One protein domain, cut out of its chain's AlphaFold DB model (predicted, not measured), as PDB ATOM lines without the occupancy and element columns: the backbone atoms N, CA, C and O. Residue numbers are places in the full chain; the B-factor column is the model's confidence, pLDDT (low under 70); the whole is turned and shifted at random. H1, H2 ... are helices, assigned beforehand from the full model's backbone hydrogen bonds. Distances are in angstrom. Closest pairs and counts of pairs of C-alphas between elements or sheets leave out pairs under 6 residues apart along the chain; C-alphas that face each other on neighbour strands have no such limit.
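This is residues 3 to 144 of the 311 residues of the protein "ADP-ribosylation factor-binding protein GGA" of Fasciola gigantica (UniProt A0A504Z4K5). Long helix H2 makes the long axis; H1 meets its first end as a V, and H3 and H4 pack on its later part as an up-and-down bundle of three, each running against the one before. The printed part has 142 residues, four named helices and no named strand: all helix, an extended rod, radius of gyration of the C-alphas 23.4 A, spans 80 by 30 by 17 A.

H1, residues 3 to 25, touches H2, residues 29 to 76, at a steep tilt of 38 degrees, closest C-alphas Leu 23 and Asp 31, 5.0 A. H3, residues 84 to 110, touches H2, closest C-alphas Asn 66 and Leu 93, 5.9 A. H4, residues 116 to 144, touches H3, closest C-alphas Arg 101 and Cys 126, 5.7 A, and H2, closest C-alphas Thr 67 and Ala 129, 5.3 A. H1 is apart from H3 and H4. O i to N i+4 pairs are within hydrogen-bond range throughout H1 and H2, 21 of 23 in H3, 22 of 25 in H4.

H1 (33.3 A) begins at C-alpha 3 (18.189, 8.001, 64.146); H2 measures 70.1 A, H3 39.6 A; H4 (41.4 A) ends at C-alpha 144 (-2.401, 15.638, 18.849).

The farthest C-alphas, Asn 28 and Ser 80, are 80.4 A apart. The printed part has no cut and no long link. pLDDT is under 70 at residues 3 to 11, 111 to 114 and 143 to 144.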
ATOM      1  N   ASP A   3      17.138   8.737  63.415       47.12
ATOM      2  CA  ASP A   3      18.189   8.001  64.146       47.12
ATOM      3  C   ASP A   3      17.648   7.262  65.394       47.12
ATOM      4  O   ASP A   3      18.227   6.292  65.871       47.12
ATOM      5  N   ALA A   4      16.485   7.670  65.915       48.62
ATOM      6  CA  ALA A   4      15.888   7.023  67.082       48.62
ATOM      7  C   ALA A   4      15.323   5.631  66.753       48.62
ATOM      8  O   ALA A   4      15.623   4.689  67.473       48.62
ATOM      9  N   SER A   5      14.578   5.482  65.650       53.19
ATOM     10  CA  SER A   5      13.892   4.222  65.313       53.19
ATOM     11  C   SER A   5      14.862   3.101  64.929       53.19
ATOM     12  O   SER A   5      14.762   1.986  65.431       53.19
ATOM     13  N   ARG A   6      15.889   3.418  64.125       54.47
ATOM     14  CA  ARG A   6      16.930   2.453  63.738       54.47
ATOM     15  C   ARG A   6      17.768   2.000  64.934       54.47
ATOM     16  O   ARG A   6      18.153   0.837  65.018       54.47
ATOM     17  N   ARG A   7      18.045   2.910  65.874       53.81
ATOM     18  CA  ARG A   7      18.695   2.541  67.135       53.81
ATOM     19  C   ARG A   7      17.806   1.637  67.973       53.81
ATOM     20  O   ARG A   7      18.350   0.716  68.562       53.81
ATOM     21  N   THR A   8      16.494   1.855  67.993       54.28
ATOM     22  CA  THR A   8      15.551   0.967  68.685       54.28
ATOM     23  C   THR A   8      15.547  -0.433  68.068       54.28
ATOM     24  O   THR A   8      15.773  -1.385  68.803       54.28
ATOM     25  N   ASP A   9      15.439  -0.572  66.740       66.62
ATOM     26  CA  ASP A   9      15.442  -1.890  66.072       66.62
ATOM     27  C   ASP A   9      16.768  -2.651  66.259       66.62
ATOM     28  O   ASP A   9      16.789  -3.815  66.656       66.62
ATOM     29  N   ILE A  10      17.911  -1.980  66.072       60.06
ATOM     30  CA  ILE A  10      19.231  -2.598  66.283       60.06
ATOM     31  C   ILE A  10      19.432  -2.975  67.757       60.06
ATOM     32  O   ILE A  10      19.999  -4.028  68.063       60.06
ATOM     33  N   PHE A  11      18.984  -2.125  68.682       60.00
ATOM     34  CA  PHE A  11      19.134  -2.360  70.114       60.00
ATOM     35  C   PHE A  11      18.228  -3.489  70.607       60.00
ATOM     36  O   PHE A  11      18.686  -4.346  71.369       60.00
ATOM     37  N   ASP A  12      16.986  -3.545  70.134       72.38
ATOM     38  CA  ASP A  12      16.053  -4.619  70.457       72.38
ATOM     39  C   ASP A  12      16.535  -5.943  69.866       72.38
ATOM     40  O   ASP A  12      16.618  -6.940  70.589       72.38
ATOM     41  N   ARG A  13      17.007  -5.948  68.615       77.00
ATOM     42  CA  ARG A  13      17.616  -7.127  67.981       77.00
ATOM     43  C   ARG A  13      18.857  -7.614  68.732       77.00
ATOM     44  O   ARG A  13      18.997  -8.817  68.974       77.00
ATOM     45  N   ASN A  14      19.721  -6.703  69.186       73.25
ATOM     46  CA  ASN A  14      20.886  -7.063  69.999       73.25
ATOM     47  C   ASN A  14      20.476  -7.629  71.375       73.25
ATOM     48  O   ASN A  14      21.005  -8.648  71.823       73.25
ATOM     49  N   ARG A  15      19.461  -7.041  72.018       77.50
ATOM     50  CA  ARG A  15      18.912  -7.527  73.293       77.50
ATOM     51  C   ARG A  15      18.253  -8.902  73.156       77.50
ATOM     52  O   ARG A  15      18.408  -9.747  74.044       77.50
ATOM     53  N   HIS A  16      17.548  -9.147  72.051       84.12
ATOM     54  CA  HIS A  16      16.988 -10.453  71.717       84.12
ATOM     55  C   HIS A  16      18.093 -11.494  71.505       84.12
ATOM     56  O   HIS A  16      17.999 -12.576  72.083       84.12
ATOM     57  N   SER A  17      19.169 -11.153  70.788       86.81
ATOM     58  CA  SER A  17      20.322 -12.038  70.549       86.81
ATOM     59  C   SER A  17      21.044 -12.454  71.842       86.81
ATOM     60  O   SER A  17      21.267 -13.645  72.096       86.81
ATOM     61  N   GLU A  18      21.348 -11.496  72.723       89.75
ATOM     62  CA  GLU A  18      22.027 -11.775  73.995       89.75
ATOM     63  C   GLU A  18      21.166 -12.617  74.948       89.75
ATOM     64  O   GLU A  18      21.662 -13.547  75.597       89.75
ATOM     65  N   ARG A  19      19.863 -12.313  75.038       90.56
ATOM     66  CA  ARG A  19      18.919 -13.087  75.857       90.56
ATOM     67  C   ARG A  19      18.733 -14.492  75.297       90.56
ATOM     68  O   ARG A  19      18.792 -15.452  76.063       90.56
ATOM     69  N   LEU A  20      18.560 -14.618  73.985       93.62
ATOM     70  CA  LEU A  20      18.425 -15.905  73.314       93.62
ATOM     71  C   LEU A  20      19.660 -16.782  73.553       93.62
ATOM     72  O   LEU A  20      19.519 -17.943  73.922       93.62
ATOM     73  N   THR A  21      20.865 -16.213  73.468       94.19
ATOM     74  CA  THR A  21      22.120 -16.927  73.759       94.19
ATOM     75  C   THR A  21      22.155 -17.485  75.185       94.19
ATOM     76  O   THR A  21      22.612 -18.610  75.401       94.19
ATOM     77  N   LYS A  22      21.669 -16.722  76.175       93.94
ATOM     78  CA  LYS A  22      21.576 -17.182  77.574       93.94
ATOM     79  C   LYS A  22      20.555 -18.311  77.730       93.94
ATOM     80  O   LYS A  22      20.860 -19.301  78.390       93.94
ATOM     81  N   LEU A  23      19.388 -18.185  77.098       95.12
ATOM     82  CA  LEU A  23      18.320 -19.189  77.152       95.12
ATOM     83  C   LEU A  23      18.729 -20.505  76.469       95.12
ATOM     84  O   LEU A  23      18.511 -21.572  77.031       95.12
ATOM     85  N   LEU A  24      19.412 -20.435  75.323       94.25
ATOM     86  CA  LEU A  24      19.917 -21.607  74.595       94.25
ATOM     87  C   LEU A  24      21.014 -22.376  75.347       94.25
ATOM     88  O   LEU A  24      21.190 -23.571  75.130       94.25
ATOM     89  N   ARG A  25      21.768 -21.702  76.225       94.75
ATOM     90  CA  ARG A  25      22.796 -22.333  77.075       94.75
ATOM     91  C   ARG A  25      22.226 -22.934  78.362       94.75
ATOM     92  O   ARG A  25      22.936 -23.668  79.049       94.75
ATOM     93  N   SER A  26      20.982 -22.613  78.707       94.19
ATOM     94  CA  SER A  26      20.322 -23.144  79.894       94.19
ATOM     95  C   SER A  26      19.853 -24.584  79.681       94.19
ATOM     96  O   SER A  26      19.478 -24.979  78.583       94.19
ATOM     97  N   ARG A  27      19.848 -25.384  80.753       92.75
ATOM     98  CA  ARG A  27      19.244 -26.730  80.774       92.75
ATOM     99  C   ARG A  27      17.810 -26.733  81.311       92.75
ATOM    100  O   ARG A  27      17.205 -27.798  81.408       92.75
ATOM    101  N   ASN A  28      17.268 -25.571  81.677       96.06
ATOM    102  CA  ASN A  28      15.912 -25.475  82.205       96.06
ATOM    103  C   ASN A  28      14.888 -25.606  81.063       96.06
ATOM    104  O   ASN A  28      14.993 -24.876  80.077       96.06
ATOM    105  N   PRO A  29      13.847 -26.448  81.198       94.69
ATOM    106  CA  PRO A  29      12.850 -26.632  80.141       94.69
ATOM    107  C   PRO A  29      12.075 -25.345  79.818       94.69
ATOM    108  O   PRO A  29      11.741 -25.103  78.662       94.69
ATOM    109  N   ASN A  30      11.847 -24.486  80.816       94.62
ATOM    110  CA  ASN A  30      11.204 -23.182  80.624       94.62
ATOM    111  C   ASN A  30      12.057 -22.233  79.771       94.62
ATOM    112  O   ASN A  30      11.519 -21.529  78.919       94.62
ATOM    113  N   ASP A  31      13.379 -22.247  79.960       95.50
ATOM    114  CA  ASP A  31      14.295 -21.386  79.206       95.50
ATOM    115  C   ASP A  31      14.383 -21.842  77.742       95.50
ATOM    116  O   ASP A  31      14.380 -21.015  76.834       95.50
ATOM    117  N   ILE A  32      14.365 -23.158  77.502       95.00
ATOM    118  CA  ILE A  32      14.289 -23.735  76.152       95.00
ATOM    119  C   ILE A  32      12.967 -23.370  75.464       95.00
ATOM    120  O   ILE A  32      12.962 -22.992  74.292       95.00
ATOM    121  N   ALA A  33      11.841 -23.435  76.182       95.88
ATOM    122  CA  ALA A  33      10.547 -23.020  75.642       95.88
ATOM    123  C   ALA A  33      10.533 -21.521  75.289       95.88
ATOM    124  O   ALA A  33      10.038 -21.139  74.225       95.88
ATOM    125  N   GLU A  34      11.120 -20.674  76.140       95.44
ATOM    126  CA  GLU A  34      11.245 -19.246  75.853       95.44
ATOM    127  C   GLU A  34      12.176 -18.977  74.658       95.44
ATOM    128  O   GLU A  34      11.825 -18.169  73.796       95.44
ATOM    129  N   ALA A  35      13.309 -19.679  74.555       95.75
ATOM    130  CA  ALA A  35      14.209 -19.587  73.404       95.75
ATOM    131  C   ALA A  35      13.483 -19.913  72.092       95.75
ATOM    132  O   ALA A  35      13.574 -19.144  71.137       95.75
ATOM    133  N   ASN A  36      12.698 -20.995  72.064       96.00
ATOM    134  CA  ASN A  36      11.926 -21.393  70.884       96.00
ATOM    135  C   ASN A  36      10.888 -20.336  70.483       96.00
ATOM    136  O   ASN A  36      10.714 -20.070  69.294       96.00
ATOM    137  N   ARG A  37      10.231 -19.691  71.458       95.31
ATOM    138  CA  ARG A  37       9.308 -18.578  71.187       95.31
ATOM    139  C   ARG A  37      10.033 -17.384  70.564       95.31
ATOM    140  O   ARG A  37       9.521 -16.797  69.618       95.31
ATOM    141  N   ILE A  38      11.209 -17.033  71.088       92.88
ATOM    142  CA  ILE A  38      12.011 -15.920  70.561       92.88
ATOM    143  C   ILE A  38      12.498 -16.233  69.145       92.88
ATOM    144  O   ILE A  38      12.341 -15.392  68.270       92.88
ATOM    145  N   ILE A  39      13.025 -17.437  68.898       94.31
ATOM    146  CA  ILE A  39      13.457 -17.862  67.556       94.31
ATOM    147  C   ILE A  39      12.298 -17.754  66.570       94.31
ATOM    148  O   ILE A  39      12.459 -17.155  65.513       94.31
ATOM    149  N   LYS A  40      11.121 -18.277  66.934       95.81
ATOM    150  CA  LYS A  40       9.928 -18.200  66.086       95.81
ATOM    151  C   LYS A  40       9.556 -16.750  65.761       95.81
ATOM    152  O   LYS A  40       9.360 -16.437  64.595       95.81
ATOM    153  N   SER A  41       9.547 -15.871  66.763       92.19
ATOM    154  CA  SER A  41       9.262 -14.443  66.570       92.19
ATOM    155  C   SER A  41      10.273 -13.761  65.647       92.19
ATOM    156  O   SER A  41       9.865 -13.019  64.764       92.19
ATOM    157  N   ILE A  42      11.575 -14.018  65.828       89.75
ATOM    158  CA  ILE A  42      12.632 -13.428  64.990       89.75
ATOM    159  C   ILE A  42      12.481 -13.896  63.543       89.75
ATOM    160  O   ILE A  42      12.568 -13.086  62.630       89.75
ATOM    161  N   VAL A  43      12.233 -15.192  63.331       93.00
ATOM    162  CA  VAL A  43      12.065 -15.756  61.986       93.00
ATOM    163  C   VAL A  43      10.822 -15.187  61.301       93.00
ATOM    164  O   VAL A  43      10.889 -14.820  60.132       93.00
ATOM    165  N   GLU A  44       9.698 -15.089  62.011       93.06
ATOM    166  CA  GLU A  44       8.462 -14.510  61.469       93.06
ATOM    167  C   GLU A  44       8.631 -13.028  61.109       93.06
ATOM    168  O   GLU A  44       8.170 -12.591  60.054       93.06
ATOM    169  N   GLU A  45       9.316 -12.258  61.953       89.12
ATOM    170  CA  GLU A  45       9.609 -10.847  61.704       89.12
ATOM    171  C   GLU A  45      10.570 -10.658  60.521       89.12
ATOM    172  O   GLU A  45      10.294  -9.845  59.638       89.12
ATOM    173  N   ASP A  46      11.659 -11.432  60.453       89.50
ATOM    174  CA  ASP A  46      12.601 -11.380  59.328       89.50
ATOM    175  C   ASP A  46      11.937 -11.799  58.016       89.50
ATOM    176  O   ASP A  46      12.193 -11.177  56.985       89.50
ATOM    177  N   GLN A  47      11.037 -12.785  58.040       93.62
ATOM    178  CA  GLN A  47      10.266 -13.168  56.858       93.62
ATOM    179  C   GLN A  47       9.385 -12.007  56.374       93.62
ATOM    180  O   GLN A  47       9.415 -11.655  55.195       93.62
ATOM    181  N   GLN A  48       8.652 -11.349  57.278       89.94
ATOM    182  CA  GLN A  48       7.835 -10.180  56.926       89.94
ATOM    183  C   GLN A  48       8.687  -9.006  56.425       89.94
ATOM    184  O   GLN A  48       8.300  -8.314  55.480       89.94
ATOM    185  N   ARG A  49       9.847  -8.771  57.046       87.19
ATOM    186  CA  ARG A  49      10.805  -7.739  56.630       87.19
ATOM    187  C   ARG A  49      11.323  -8.024  55.221       87.19
ATOM    188  O   ARG A  49      11.272  -7.138  54.370       87.19
ATOM    189  N   MET A  50      11.739  -9.261  54.960       89.25
ATOM    190  CA  MET A  50      12.231  -9.707  53.657       89.25
ATOM    191  C   MET A  50      11.159  -9.600  52.570       89.25
ATOM    192  O   MET A  50      11.449  -9.148  51.464       89.25
ATOM    193  N   GLU A  51       9.909  -9.959  52.866       91.69
ATOM    194  CA  GLU A  51       8.794  -9.819  51.921       91.69
ATOM    195  C   GLU A  51       8.506  -8.354  51.579       91.69
ATOM    196  O   GLU A  51       8.311  -8.019  50.406       91.69
ATOM    197  N   LYS A  52       8.516  -7.466  52.581       88.00
ATOM    198  CA  LYS A  52       8.360  -6.019  52.373       88.00
ATOM    199  C   LYS A  52       9.496  -5.458  51.519       88.00
ATOM    200  O   LYS A  52       9.236  -4.711  50.576       88.00
ATOM    201  N   GLU A  53      10.734  -5.836  51.820       87.88
ATOM    202  CA  GLU A  53      11.911  -5.419  51.058       87.88
ATOM    203  C   GLU A  53      11.879  -5.934  49.617       87.88
ATOM    204  O   GLU A  53      12.115  -5.162  48.685       87.88
ATOM    205  N   THR A  54      11.514  -7.201  49.425       92.44
ATOM    206  CA  THR A  54      11.375  -7.809  48.097       92.44
ATOM    207  C   THR A  54      10.315  -7.072  47.290       92.44
ATOM    208  O   THR A  54      10.601  -6.605  46.193       92.44
ATOM    209  N   ARG A  55       9.114  -6.880  47.856       92.44
ATOM    210  CA  ARG A  55       8.013  -6.172  47.189       92.44
ATOM    211  C   ARG A  55       8.418  -4.757  46.782       92.44
ATOM    212  O   ARG A  55       8.195  -4.370  45.639       92.44
ATOM    213  N   ARG A  56       9.033  -4.002  47.697       91.75
ATOM    214  CA  ARG A  56       9.537  -2.649  47.421       91.75
ATOM    215  C   ARG A  56      10.550  -2.661  46.280       91.75
ATOM    216  O   ARG A  56      10.415  -1.881  45.346       91.75
ATOM    217  N   THR A  57      11.542  -3.543  46.349       92.69
ATOM    218  CA  THR A  57      12.614  -3.626  45.348       92.69
ATOM    219  C   THR A  57      12.065  -3.986  43.971       92.69
ATOM    220  O   THR A  57      12.432  -3.357  42.980       92.69
ATOM    221  N   THR A  58      11.136  -4.943  43.902       95.06
ATOM    222  CA  THR A  58      10.457  -5.312  42.654       95.06
ATOM    223  C   THR A  58       9.681  -4.135  42.064       95.06
ATOM    224  O   THR A  58       9.794  -3.879  40.867       95.06
ATOM    225  N   GLU A  59       8.940  -3.391  42.887       95.88
ATOM    226  CA  GLU A  59       8.168  -2.233  42.426       95.88
ATOM    227  C   GLU A  59       9.076  -1.096  41.929       95.88
ATOM    228  O   GLU A  59       8.830  -0.514  40.873       95.88
ATOM    229  N   MET A  60      10.170  -0.812  42.647       95.56
ATOM    230  CA  MET A  60      11.171   0.182  42.239       95.56
ATOM    231  C   MET A  60      11.788  -0.158  40.882       95.56
ATOM    232  O   MET A  60      11.892   0.706  40.010       95.56
ATOM    233  N   GLU A  61      12.191  -1.415  40.701       96.88
ATOM    234  CA  GLU A  61      12.817  -1.870  39.463       96.88
ATOM    235  C   GLU A  61      11.810  -1.886  38.303       96.88
ATOM    236  O   GLU A  61      12.143  -1.462  37.197       96.88
ATOM    237  N   SER A  62      10.554  -2.277  38.553       97.00
ATOM    238  CA  SER A  62       9.483  -2.188  37.553       97.00
ATOM    239  C   SER A  62       9.238  -0.744  37.113       97.00
ATOM    240  O   SER A  62       9.249  -0.463  35.913       97.00
ATOM    241  N   LEU A  63       9.105   0.196  38.058       97.81
ATOM    242  CA  LEU A  63       8.923   1.613  37.738       97.81
ATOM    243  C   LEU A  63      10.101   2.163  36.927       97.81
ATOM    244  O   LEU A  63       9.897   2.862  35.931       97.81
ATOM    245  N   LYS A  64      11.332   1.838  37.328       97.81
ATOM    246  CA  LYS A  64      12.545   2.255  36.617       97.81
ATOM    247  C   LYS A  64      12.565   1.722  35.184       97.81
ATOM    248  O   LYS A  64      12.807   2.496  34.261       97.81
ATOM    249  N   ASN A  65      12.262   0.441  34.988       98.19
ATOM    250  CA  ASN A  65      12.245  -0.173  33.662       98.19
ATOM    251  C   ASN A  65      11.142   0.411  32.773       98.19
ATOM    252  O   ASN A  65      11.421   0.792  31.637       98.19
ATOM    253  N   ASN A  66       9.934   0.596  33.311       98.00
ATOM    254  CA  ASN A  66       8.839   1.244  32.586       98.00
ATOM    255  C   ASN A  66       9.196   2.686  32.197       98.00
ATOM    256  O   ASN A  66       8.921   3.113  31.081       98.00
ATOM    257  N   THR A  67       9.861   3.424  33.092       98.06
ATOM    258  CA  THR A  67      10.325   4.799  32.844       98.06
ATOM    259  C   THR A  67      11.368   4.858  31.729       98.06
ATOM    260  O   THR A  67      11.297   5.728  30.861       98.06
ATOM    261  N   LEU A  68      12.344   3.944  31.736       97.88
ATOM    262  CA  LEU A  68      13.370   3.867  30.692       97.88
ATOM    263  C   LEU A  68      12.753   3.537  29.333       97.88
ATOM    264  O   LEU A  68      13.038   4.229  28.357       97.88
ATOM    265  N   LEU A  69      11.866   2.542  29.290       97.81
ATOM    266  CA  LEU A  69      11.192   2.143  28.061       97.81
ATOM    267  C   LEU A  69      10.291   3.258  27.519       97.81
ATOM    268  O   LEU A  69      10.360   3.571  26.333       97.81
ATOM    269  N   LEU A  70       9.499   3.913  28.377       97.75
ATOM    270  CA  LEU A  70       8.655   5.032  27.956       97.75
ATOM    271  C   LEU A  70       9.497   6.174  27.377       97.75
ATOM    272  O   LEU A  70       9.134   6.737  26.344       97.75
ATOM    273  N   ASN A  71      10.632   6.499  28.002       97.31
ATOM    274  CA  ASN A  71      11.555   7.504  27.480       97.31
ATOM    275  C   ASN A  71      12.128   7.111  26.116       97.31
ATOM    276  O   ASN A  71      12.173   7.955  25.225       97.31
ATOM    277  N   GLU A  72      12.544   5.856  25.933       96.50
ATOM    278  CA  GLU A  72      13.082   5.365  24.660       96.50
ATOM    279  C   GLU A  72      12.032   5.420  23.542       96.50
ATOM    280  O   GLU A  72      12.286   5.994  22.478       96.50
ATOM    281  N   MET A  73      10.834   4.894  23.799       95.50
ATOM    282  CA  MET A  73       9.728   4.918  22.839       95.50
ATOM    283  C   MET A  73       9.322   6.355  22.504       95.50
ATOM    284  O   MET A  73       9.208   6.721  21.335       95.50
ATOM    285  N   THR A  74       9.214   7.220  23.515       94.94
ATOM    286  CA  THR A  74       8.908   8.637  23.302       94.94
ATOM    287  C   THR A  74      10.029   9.328  22.524       94.94
ATOM    288  O   THR A  74       9.757  10.113  21.616       94.94
ATOM    289  N   ALA A  75      11.303   9.035  22.791       93.44
ATOM    290  CA  ALA A  75      12.434   9.626  22.072       93.44
ATOM    291  C   ALA A  75      12.433   9.252  20.580       93.44
ATOM    292  O   ALA A  75      12.661  10.128  19.740       93.44
ATOM    293  N   ASN A  76      12.072   8.011  20.252       91.06
ATOM    294  CA  ASN A  76      12.009   7.510  18.877       91.06
ATOM    295  C   ASN A  76      10.659   7.754  18.185       91.06
ATOM    296  O   ASN A  76      10.548   7.544  16.978       91.06
ATOM    297  N   TYR A  77       9.658   8.250  18.916       92.12
ATOM    298  CA  TYR A  77       8.325   8.505  18.384       92.12
ATOM    299  C   TYR A  77       8.346   9.459  17.182       92.12
ATOM    300  O   TYR A  77       8.749  10.627  17.290       92.12
ATOM    301  N   ILE A  78       7.840   8.960  16.049       84.81
ATOM    302  CA  ILE A  78       7.555   9.726  14.834       84.81
ATOM    303  C   ILE A  78       6.050   9.685  14.603       84.81
ATOM    304  O   ILE A  78       5.474   8.643  14.304       84.81
ATOM    305  N   ARG A  79       5.416  10.853  14.667       79.62
ATOM    306  CA  ARG A  79       3.959  11.003  14.618       79.62
ATOM    307  C   ARG A  79       3.261  10.304  13.451       79.62
ATOM    308  O   ARG A  79       2.184   9.756  13.626       79.62
ATOM    309  N   SER A  80       3.846  10.357  12.260       76.88
ATOM    310  CA  SER A  80       3.264   9.772  11.047       76.88
ATOM    311  C   SER A  80       3.648   8.306  10.822       76.88
ATOM    312  O   SER A  80       3.231   7.732   9.821       76.88
ATOM    313  N   GLY A  81       4.500   7.733  11.679       80.00
ATOM    314  CA  GLY A  81       5.048   6.383  11.521       80.00
ATOM    315  C   GLY A  81       4.823   5.456  12.714       80.00
ATOM    316  O   GLY A  81       5.142   4.277  12.603       80.00
ATOM    317  N   ALA A  82       4.289   5.964  13.827       86.00
ATOM    318  CA  ALA A  82       4.002   5.155  15.004       86.00
ATOM    319  C   ALA A  82       2.827   4.204  14.746       86.00
ATOM    320  O   ALA A  82       1.784   4.603  14.219       86.00
ATOM    321  N   SER A  83       3.007   2.942  15.128       89.44
ATOM    322  CA  SER A  83       1.952   1.928  15.045       89.44
ATOM    323  C   SER A  83       0.906   2.136  16.147       89.44
ATOM    324  O   SER A  83       1.230   2.605  17.237       89.44
ATOM    325  N   GLU A  84      -0.340   1.724  15.909       89.88
ATOM    326  CA  GLU A  84      -1.394   1.719  16.936       89.88
ATOM    327  C   GLU A  84      -0.981   0.898  18.168       89.88
ATOM    328  O   GLU A  84      -1.122   1.365  19.294       89.88
ATOM    329  N   ALA A  85      -0.351  -0.261  17.955       92.88
ATOM    330  CA  ALA A  85       0.175  -1.093  19.040       92.88
ATOM    331  C   ALA A  85       1.299  -0.401  19.838       92.88
ATOM    332  O   ALA A  85       1.472  -0.652  21.027       92.88
ATOM    333  N   GLU A  86       2.073   0.479  19.196       92.94
ATOM    334  CA  GLU A  86       3.135   1.247  19.855       92.94
ATOM    335  C   GLU A  86       2.544   2.349  20.746       92.94
ATOM    336  O   GLU A  86       3.014   2.570  21.862       92.94
ATOM    337  N   LEU A  87       1.477   3.005  20.275       92.44
ATOM    338  CA  LEU A  87       0.710   3.983  21.049       92.44
ATOM    339  C   LEU A  87      -0.008   3.341  22.241       92.44
ATOM    340  O   LEU A  87       0.022   3.908  23.334       92.44
ATOM    341  N   GLU A  88      -0.606   2.163  22.050       95.25
ATOM    342  CA  GLU A  88      -1.244   1.394  23.124       95.25
ATOM    343  C   GLU A  88      -0.226   0.994  24.197       95.25
ATOM    344  O   GLU A  88      -0.443   1.264  25.378       95.25
ATOM    345  N   LEU A  89       0.931   0.458  23.791       96.50
ATOM    346  CA  LEU A  89       1.999   0.103  24.726       96.50
ATOM    347  C   LEU A  89       2.518   1.326  25.496       96.50
ATOM    348  O   LEU A  89       2.685   1.261  26.712       96.50
ATOM    349  N   MET A  90       2.741   2.462  24.825       95.88
ATOM    350  CA  MET A  90       3.131   3.693  25.523       95.88
ATOM    351  C   MET A  90       2.058   4.157  26.519       95.88
ATOM    352  O   MET A  90       2.405   4.610  27.610       95.88
ATOM    353  N   SER A  91       0.772   4.019  26.180       95.62
ATOM    354  CA  SER A  91      -0.330   4.326  27.098       95.62
ATOM    355  C   SER A  91      -0.335   3.397  28.315       95.62
ATOM    356  O   SER A  91      -0.505   3.864  29.440       95.62
ATOM    357  N   GLU A  92      -0.100   2.098  28.124       97.38
ATOM    358  CA  GLU A  92      -0.004   1.135  29.227       97.38
ATOM    359  C   GLU A  92       1.171   1.469  30.160       97.38
ATOM    360  O   GLU A  92       1.033   1.443  31.386       97.38
ATOM    361  N   LEU A  93       2.322   1.847  29.596       97.62
ATOM    362  CA  LEU A  93       3.483   2.278  30.375       97.62
ATOM    363  C   LEU A  93       3.176   3.529  31.203       97.62
ATOM    364  O   LEU A  93       3.548   3.581  32.377       97.62
ATOM    365  N   VAL A  94       2.472   4.508  30.628       97.56
ATOM    366  CA  VAL A  94       2.017   5.716  31.335       97.56
ATOM    367  C   VAL A  94       1.117   5.357  32.516       97.56
ATOM    368  O   VAL A  94       1.352   5.835  33.630       97.56
ATOM    369  N   ASP A  95       0.143   4.471  32.310       97.25
ATOM    370  CA  ASP A  95      -0.761   4.016  33.369       97.25
ATOM    371  C   ASP A  95      -0.015   3.266  34.477       97.25
ATOM    372  O   ASP A  95      -0.257   3.492  35.668       97.25
ATOM    373  N   ASN A  96       0.910   2.381  34.105       97.69
ATOM    374  CA  ASN A  96       1.702   1.601  35.051       97.69
ATOM    375  C   ASN A  96       2.622   2.503  35.881       97.69
ATOM    376  O   ASN A  96       2.667   2.377  37.107       97.69
ATOM    377  N   ILE A  97       3.286   3.475  35.249       97.75
ATOM    378  CA  ILE A  97       4.073   4.501  35.944       97.75
ATOM    379  C   ILE A  97       3.179   5.326  36.885       97.75
ATOM    380  O   ILE A  97       3.549   5.577  38.036       97.75
ATOM    381  N   GLY A  98       1.989   5.719  36.420       95.62
ATOM    382  CA  GLY A  98       1.011   6.477  37.200       95.62
ATOM    383  C   GLY A  98       0.541   5.750  38.464       95.62
ATOM    384  O   GLY A  98       0.354   6.394  39.494       95.62
ATOM    385  N   LYS A  99       0.411   4.418  38.416       96.44
ATOM    386  CA  LYS A  99       0.030   3.570  39.565       96.44
ATOM    387  C   LYS A  99       1.199   3.285  40.514       96.44
ATOM    388  O   LYS A  99       1.017   3.317  41.730       96.44
ATOM    389  N   ALA A 100       2.392   3.037  39.977       95.25
ATOM    390  CA  ALA A 100       3.565   2.654  40.764       95.25
ATOM    391  C   ALA A 100       4.127   3.813  41.609       95.25
ATOM    392  O   ALA A 100       4.544   3.609  42.749       95.25
ATOM    393  N   ARG A 101       4.094   5.055  41.099       95.62
ATOM    394  CA  ARG A 101       4.565   6.249  41.832       95.62
ATOM    395  C   ARG A 101       3.894   6.440  43.206       95.62
ATOM    396  O   ARG A 101       4.616   6.496  44.201       95.62
ATOM    397  N   PRO A 102       2.552   6.535  43.322       94.00
ATOM    398  CA  PRO A 102       1.900   6.694  44.622       94.00
ATOM    399  C   PRO A 102       2.105   5.472  45.525       94.00
ATOM    400  O   PRO A 102       2.253   5.633  46.737       94.00
ATOM    401  N   LEU A 103       2.182   4.267  44.951       93.75
ATOM    402  CA  LEU A 103       2.467   3.048  45.706       93.75
ATOM    403  C   LEU A 103       3.863   3.100  46.350       93.75
ATOM    404  O   LEU A 103       3.995   2.854  47.549       93.75
ATOM    405  N   LEU A 104       4.891   3.507  45.607       92.38
ATOM    406  CA  LEU A 104       6.248   3.662  46.134       92.38
ATOM    407  C   LEU A 104       6.361   4.781  47.174       92.38
ATOM    408  O   LEU A 104       7.022   4.591  48.195       92.38
ATOM    409  N   TYR A 105       5.666   5.908  46.986       91.19
ATOM    410  CA  TYR A 105       5.571   6.926  48.038       91.19
ATOM    411  C   TYR A 105       4.892   6.382  49.302       91.19
ATOM    412  O   TYR A 105       5.339   6.685  50.407       91.19
ATOM    413  N   SER A 106       3.868   5.533  49.167       89.88
ATOM    414  CA  SER A 106       3.235   4.886  50.322       89.88
ATOM    415  C   SER A 106       4.190   3.936  51.057       89.88
ATOM    416  O   SER A 106       4.198   3.907  52.290       89.88
ATOM    417  N   PHE A 107       5.062   3.220  50.335       86.00
ATOM    418  CA  PHE A 107       6.111   2.402  50.952       86.00
ATOM    419  C   PHE A 107       7.115   3.261  51.723       86.00
ATOM    420  O   PHE A 107       7.474   2.901  52.840       86.00
ATOM    421  N   SER A 108       7.498   4.426  51.194       82.94
ATOM    422  CA  SER A 108       8.368   5.379  51.901       82.94
ATOM    423  C   SER A 108       7.764   5.919  53.203       82.94
ATOM    424  O   SER A 108       8.506   6.262  54.117       82.94
ATOM    425  N   LEU A 109       6.434   6.006  53.300       81.81
ATOM    426  CA  LEU A 109       5.725   6.518  54.483       81.81
ATOM    427  C   LEU A 109       5.461   5.447  55.548       81.81
ATOM    428  O   LEU A 109       5.371   5.763  56.729       81.81
ATOM    429  N   THR A 110       5.295   4.192  55.128       72.94
ATOM    430  CA  THR A 110       4.924   3.064  56.002       72.94
ATOM    431  C   THR A 110       6.125   2.284  56.534       72.94
ATOM    432  O   THR A 110       5.951   1.349  57.317       72.94
ATOM    433  N   HIS A 111       7.345   2.626  56.110       65.38
ATOM    434  CA  HIS A 111       8.542   1.891  56.494       65.38
ATOM    435  C   HIS A 111       9.222   2.507  57.721       65.38
ATOM    436  O   HIS A 111       9.849   3.560  57.650       65.38
ATOM    437  N   ASP A 112       9.150   1.793  58.845       63.75
ATOM    438  CA  ASP A 112       9.833   2.169  60.092       63.75
ATOM    439  C   ASP A 112      11.373   2.062  59.999       63.75
ATOM    440  O   ASP A 112      12.106   2.707  60.763       63.75
ATOM    441  N   GLU A 113      11.867   1.305  59.012       59.03
ATOM    442  CA  GLU A 113      13.279   1.174  58.649       59.03
ATOM    443  C   GLU A 113      13.672   2.386  57.789       59.03
ATOM    444  O   GLU A 113      13.637   2.364  56.561       59.03
ATOM    445  N   ASN A 114      13.999   3.490  58.457       62.25
ATOM    446  CA  ASN A 114      14.409   4.755  57.843       62.25
ATOM    447  C   ASN A 114      15.792   4.652  57.163       62.25
ATOM    448  O   ASN A 114      16.727   5.373  57.528       62.25
ATOM    449  N   ASP A 115      15.964   3.760  56.187       77.12
ATOM    450  CA  ASP A 115      17.131   3.816  55.319       77.12
ATOM    451  C   ASP A 115      16.985   5.020  54.387       77.12
ATOM    452  O   ASP A 115      16.327   4.972  53.346       77.12
ATOM    453  N   ILE A 116      17.618   6.122  54.793       83.38
ATOM    454  CA  ILE A 116      17.694   7.375  54.040       83.38
ATOM    455  C   ILE A 116      18.107   7.110  52.590       83.38
ATOM    456  O   ILE A 116      17.602   7.787  51.695       83.38
ATOM    457  N   MET A 117      18.976   6.124  52.335       85.50
ATOM    458  CA  MET A 117      19.391   5.778  50.976       85.50
ATOM    459  C   MET A 117      18.215   5.234  50.160       85.50
ATOM    460  O   MET A 117      17.982   5.714  49.054       85.50
ATOM    461  N   THR A 118      17.423   4.307  50.711       85.88
ATOM    462  CA  THR A 118      16.232   3.776  50.019       85.88
ATOM    463  C   THR A 118      15.180   4.850  49.768       85.88
ATOM    464  O   THR A 118      14.630   4.913  48.675       85.88
ATOM    465  N   LEU A 119      14.937   5.736  50.737       89.06
ATOM    466  CA  LEU A 119      13.979   6.835  50.586       89.06
ATOM    467  C   LEU A 119      14.431   7.828  49.512       89.06
ATOM    468  O   LEU A 119      13.630   8.262  48.685       89.06
ATOM    469  N   THR A 120      15.725   8.153  49.505       90.56
ATOM    470  CA  THR A 120      16.336   9.013  48.484       90.56
ATOM    471  C   THR A 120      16.213   8.373  47.106       90.56
ATOM    472  O   THR A 120      15.848   9.045  46.144       90.56
ATOM    473  N   GLU A 121      16.459   7.068  47.009       92.50
ATOM    474  CA  GLU A 121      16.348   6.332  45.754       92.50
ATOM    475  C   GLU A 121      14.901   6.257  45.252       92.50
ATOM    476  O   GLU A 121      14.652   6.505  44.072       92.50
ATOM    477  N   ILE A 122      13.927   6.001  46.135       93.12
ATOM    478  CA  ILE A 122      12.500   6.033  45.779       93.12
ATOM    479  C   ILE A 122      12.115   7.414  45.242       93.12
ATOM    480  O   ILE A 122      11.489   7.504  44.184       93.12
ATOM    481  N   ALA A 123      12.506   8.488  45.937       93.56
ATOM    482  CA  ALA A 123      12.226   9.852  45.497       93.56
ATOM    483  C   ALA A 123      12.835  10.134  44.116       93.56
ATOM    484  O   ALA A 123      12.136  10.625  43.230       93.56
ATOM    485  N   ARG A 124      14.098   9.741  43.907       95.38
ATOM    486  CA  ARG A 124      14.817   9.901  42.638       95.38
ATOM    487  C   ARG A 124      14.135   9.158  41.485       95.38
ATOM    488  O   ARG A 124      13.952   9.733  40.415       95.38
ATOM    489  N   ILE A 125      13.756   7.892  41.679       96.38
ATOM    490  CA  ILE A 125      13.061   7.101  40.646       96.38
ATOM    491  C   ILE A 125      11.695   7.728  40.332       96.38
ATOM    492  O   ILE A 125      11.331   7.852  39.163       96.38
ATOM    493  N   CYS A 126      10.954   8.173  41.351       96.50
ATOM    494  CA  CYS A 126       9.652   8.813  41.153       96.50
ATOM    495  C   CYS A 126       9.756  10.159  40.421       96.50
ATOM    496  O   CYS A 126       8.888  10.472  39.604       96.50
ATOM    497  N   GLU A 127      10.797  10.950  40.683       96.69
ATOM    498  CA  GLU A 127      11.074  12.192  39.954       96.69
ATOM    499  C   GLU A 127      11.379  11.903  38.478       96.69
ATOM    500  O   GLU A 127      10.728  12.465  37.601       96.69
ATOM    501  N   GLN A 128      12.260  10.937  38.190       97.25
ATOM    502  CA  GLN A 128      12.559  10.520  36.813       97.25
ATOM    503  C   GLN A 128      11.320  10.029  36.061       97.25
ATOM    504  O   GLN A 128      11.116  10.375  34.897       97.25
ATOM    505  N   ALA A 129      10.475   9.252  36.736       97.69
ATOM    506  CA  ALA A 129       9.203   8.803  36.195       97.69
ATOM    507  C   ALA A 129       8.260   9.977  35.884       97.69
ATOM    508  O   ALA A 129       7.554   9.954  34.881       97.69
ATOM    509  N   THR A 130       8.274  11.027  36.711       97.38
ATOM    510  CA  THR A 130       7.497  12.254  36.469       97.38
ATOM    511  C   THR A 130       7.971  12.952  35.201       97.38
ATOM    512  O   THR A 130       7.160  13.227  34.322       97.38
ATOM    513  N   SER A 131       9.283  13.151  35.058       97.38
ATOM    514  CA  SER A 131       9.858  13.766  33.858       97.38
ATOM    515  C   SER A 131       9.576  12.952  32.589       97.38
ATOM    516  O   SER A 131       9.325  13.533  31.538       97.38
ATOM    517  N   ALA A 132       9.567  11.617  32.673       97.25
ATOM    518  CA  ALA A 132       9.220  10.759  31.539       97.25
ATOM    519  C   ALA A 132       7.751  10.908  31.113       97.25
ATOM    520  O   ALA A 132       7.456  10.975  29.920       97.25
ATOM    521  N   LEU A 133       6.828  11.011  32.079       96.81
ATOM    522  CA  LEU A 133       5.415  11.282  31.802       96.81
ATOM    523  C   LEU A 133       5.216  12.655  31.149       96.81
ATOM    524  O   LEU A 133       4.435  12.780  30.208       96.81
ATOM    525  N   GLU A 134       5.927  13.677  31.627       96.25
ATOM    526  CA  GLU A 134       5.889  15.024  31.047       96.25
ATOM    527  C   GLU A 134       6.430  15.031  29.612       96.25
ATOM    528  O   GLU A 134       5.791  15.587  28.715       96.25
ATOM    529  N   PHE A 135       7.551  14.347  29.372       95.25
ATOM    530  CA  PHE A 135       8.143  14.202  28.042       95.25
ATOM    531  C   PHE A 135       7.203  13.477  27.067       95.25
ATOM    532  O   PHE A 135       7.009  13.925  25.931       95.25
ATOM    533  N   TYR A 136       6.561  12.397  27.521       95.94
ATOM    534  CA  TYR A 136       5.518  11.706  26.762       95.94
ATOM    535  C   TYR A 136       4.342  12.637  26.442       95.94
ATOM    536  O   TYR A 136       3.923  12.742  25.283       95.94
ATOM    537  N   ALA A 137       3.828  13.355  27.444       94.25
ATOM    538  CA  ALA A 137       2.701  14.261  27.266       94.25
ATOM    539  C   ALA A 137       3.025  15.361  26.242       94.25
ATOM    540  O   ALA A 137       2.224  15.619  25.337       94.25
ATOM    541  N   GLU A 138       4.209  15.966  26.316       92.62
ATOM    542  CA  GLU A 138       4.636  16.994  25.369       92.62
ATOM    543  C   GLU A 138       4.734  16.456  23.935       92.62
ATOM    544  O   GLU A 138       4.218  17.074  22.999       92.62
ATOM    545  N   LYS A 139       5.362  15.294  23.744       89.25
ATOM    546  CA  LYS A 139       5.679  14.814  22.397       89.25
ATOM    547  C   LYS A 139       4.527  14.070  21.723       89.25
ATOM    548  O   LYS A 139       4.345  14.219  20.512       89.25
ATOM    549  N   VAL A 140       3.741  13.308  22.480       87.88
ATOM    550  CA  VAL A 140       2.670  12.450  21.948       87.88
ATOM    551  C   VAL A 140       1.306  13.130  22.071       87.88
ATOM    552  O   VAL A 140       0.596  13.258  21.072       87.88
ATOM    553  N   THR A 141       0.955  13.654  23.252       81.06
ATOM    554  CA  THR A 141      -0.401  14.192  23.499       81.06
ATOM    555  C   THR A 141      -0.582  15.632  23.015       81.06
ATOM    556  O   THR A 141      -1.579  15.945  22.366       81.06
ATOM    557  N   LYS A 142       0.394  16.522  23.242       73.69
ATOM    558  CA  LYS A 142       0.305  17.931  22.814       73.69
ATOM    559  C   LYS A 142       0.474  18.086  21.308       73.69
ATOM    560  O   LYS A 142      -0.139  18.960  20.699       73.69
ATOM    561  N   SER A 143       1.227  17.175  20.698       57.75
ATOM    562  CA  SER A 143       1.227  16.980  19.256       57.75
ATOM    563  C   SER A 143      -0.208  16.814  18.737       57.75
ATOM    564  O   SER A 143      -0.594  17.577  17.847       57.75
ATOM    565  N   ALA A 144      -1.031  15.925  19.309       54.59
ATOM    566  CA  ALA A 144      -2.401  15.638  18.849       54.59
ATOM    567  C   ALA A 144      -3.338  16.866  18.758       54.59
ATOM    568  O   ALA A 144      -4.286  16.840  17.979       54.59
TER     569      ALA A 144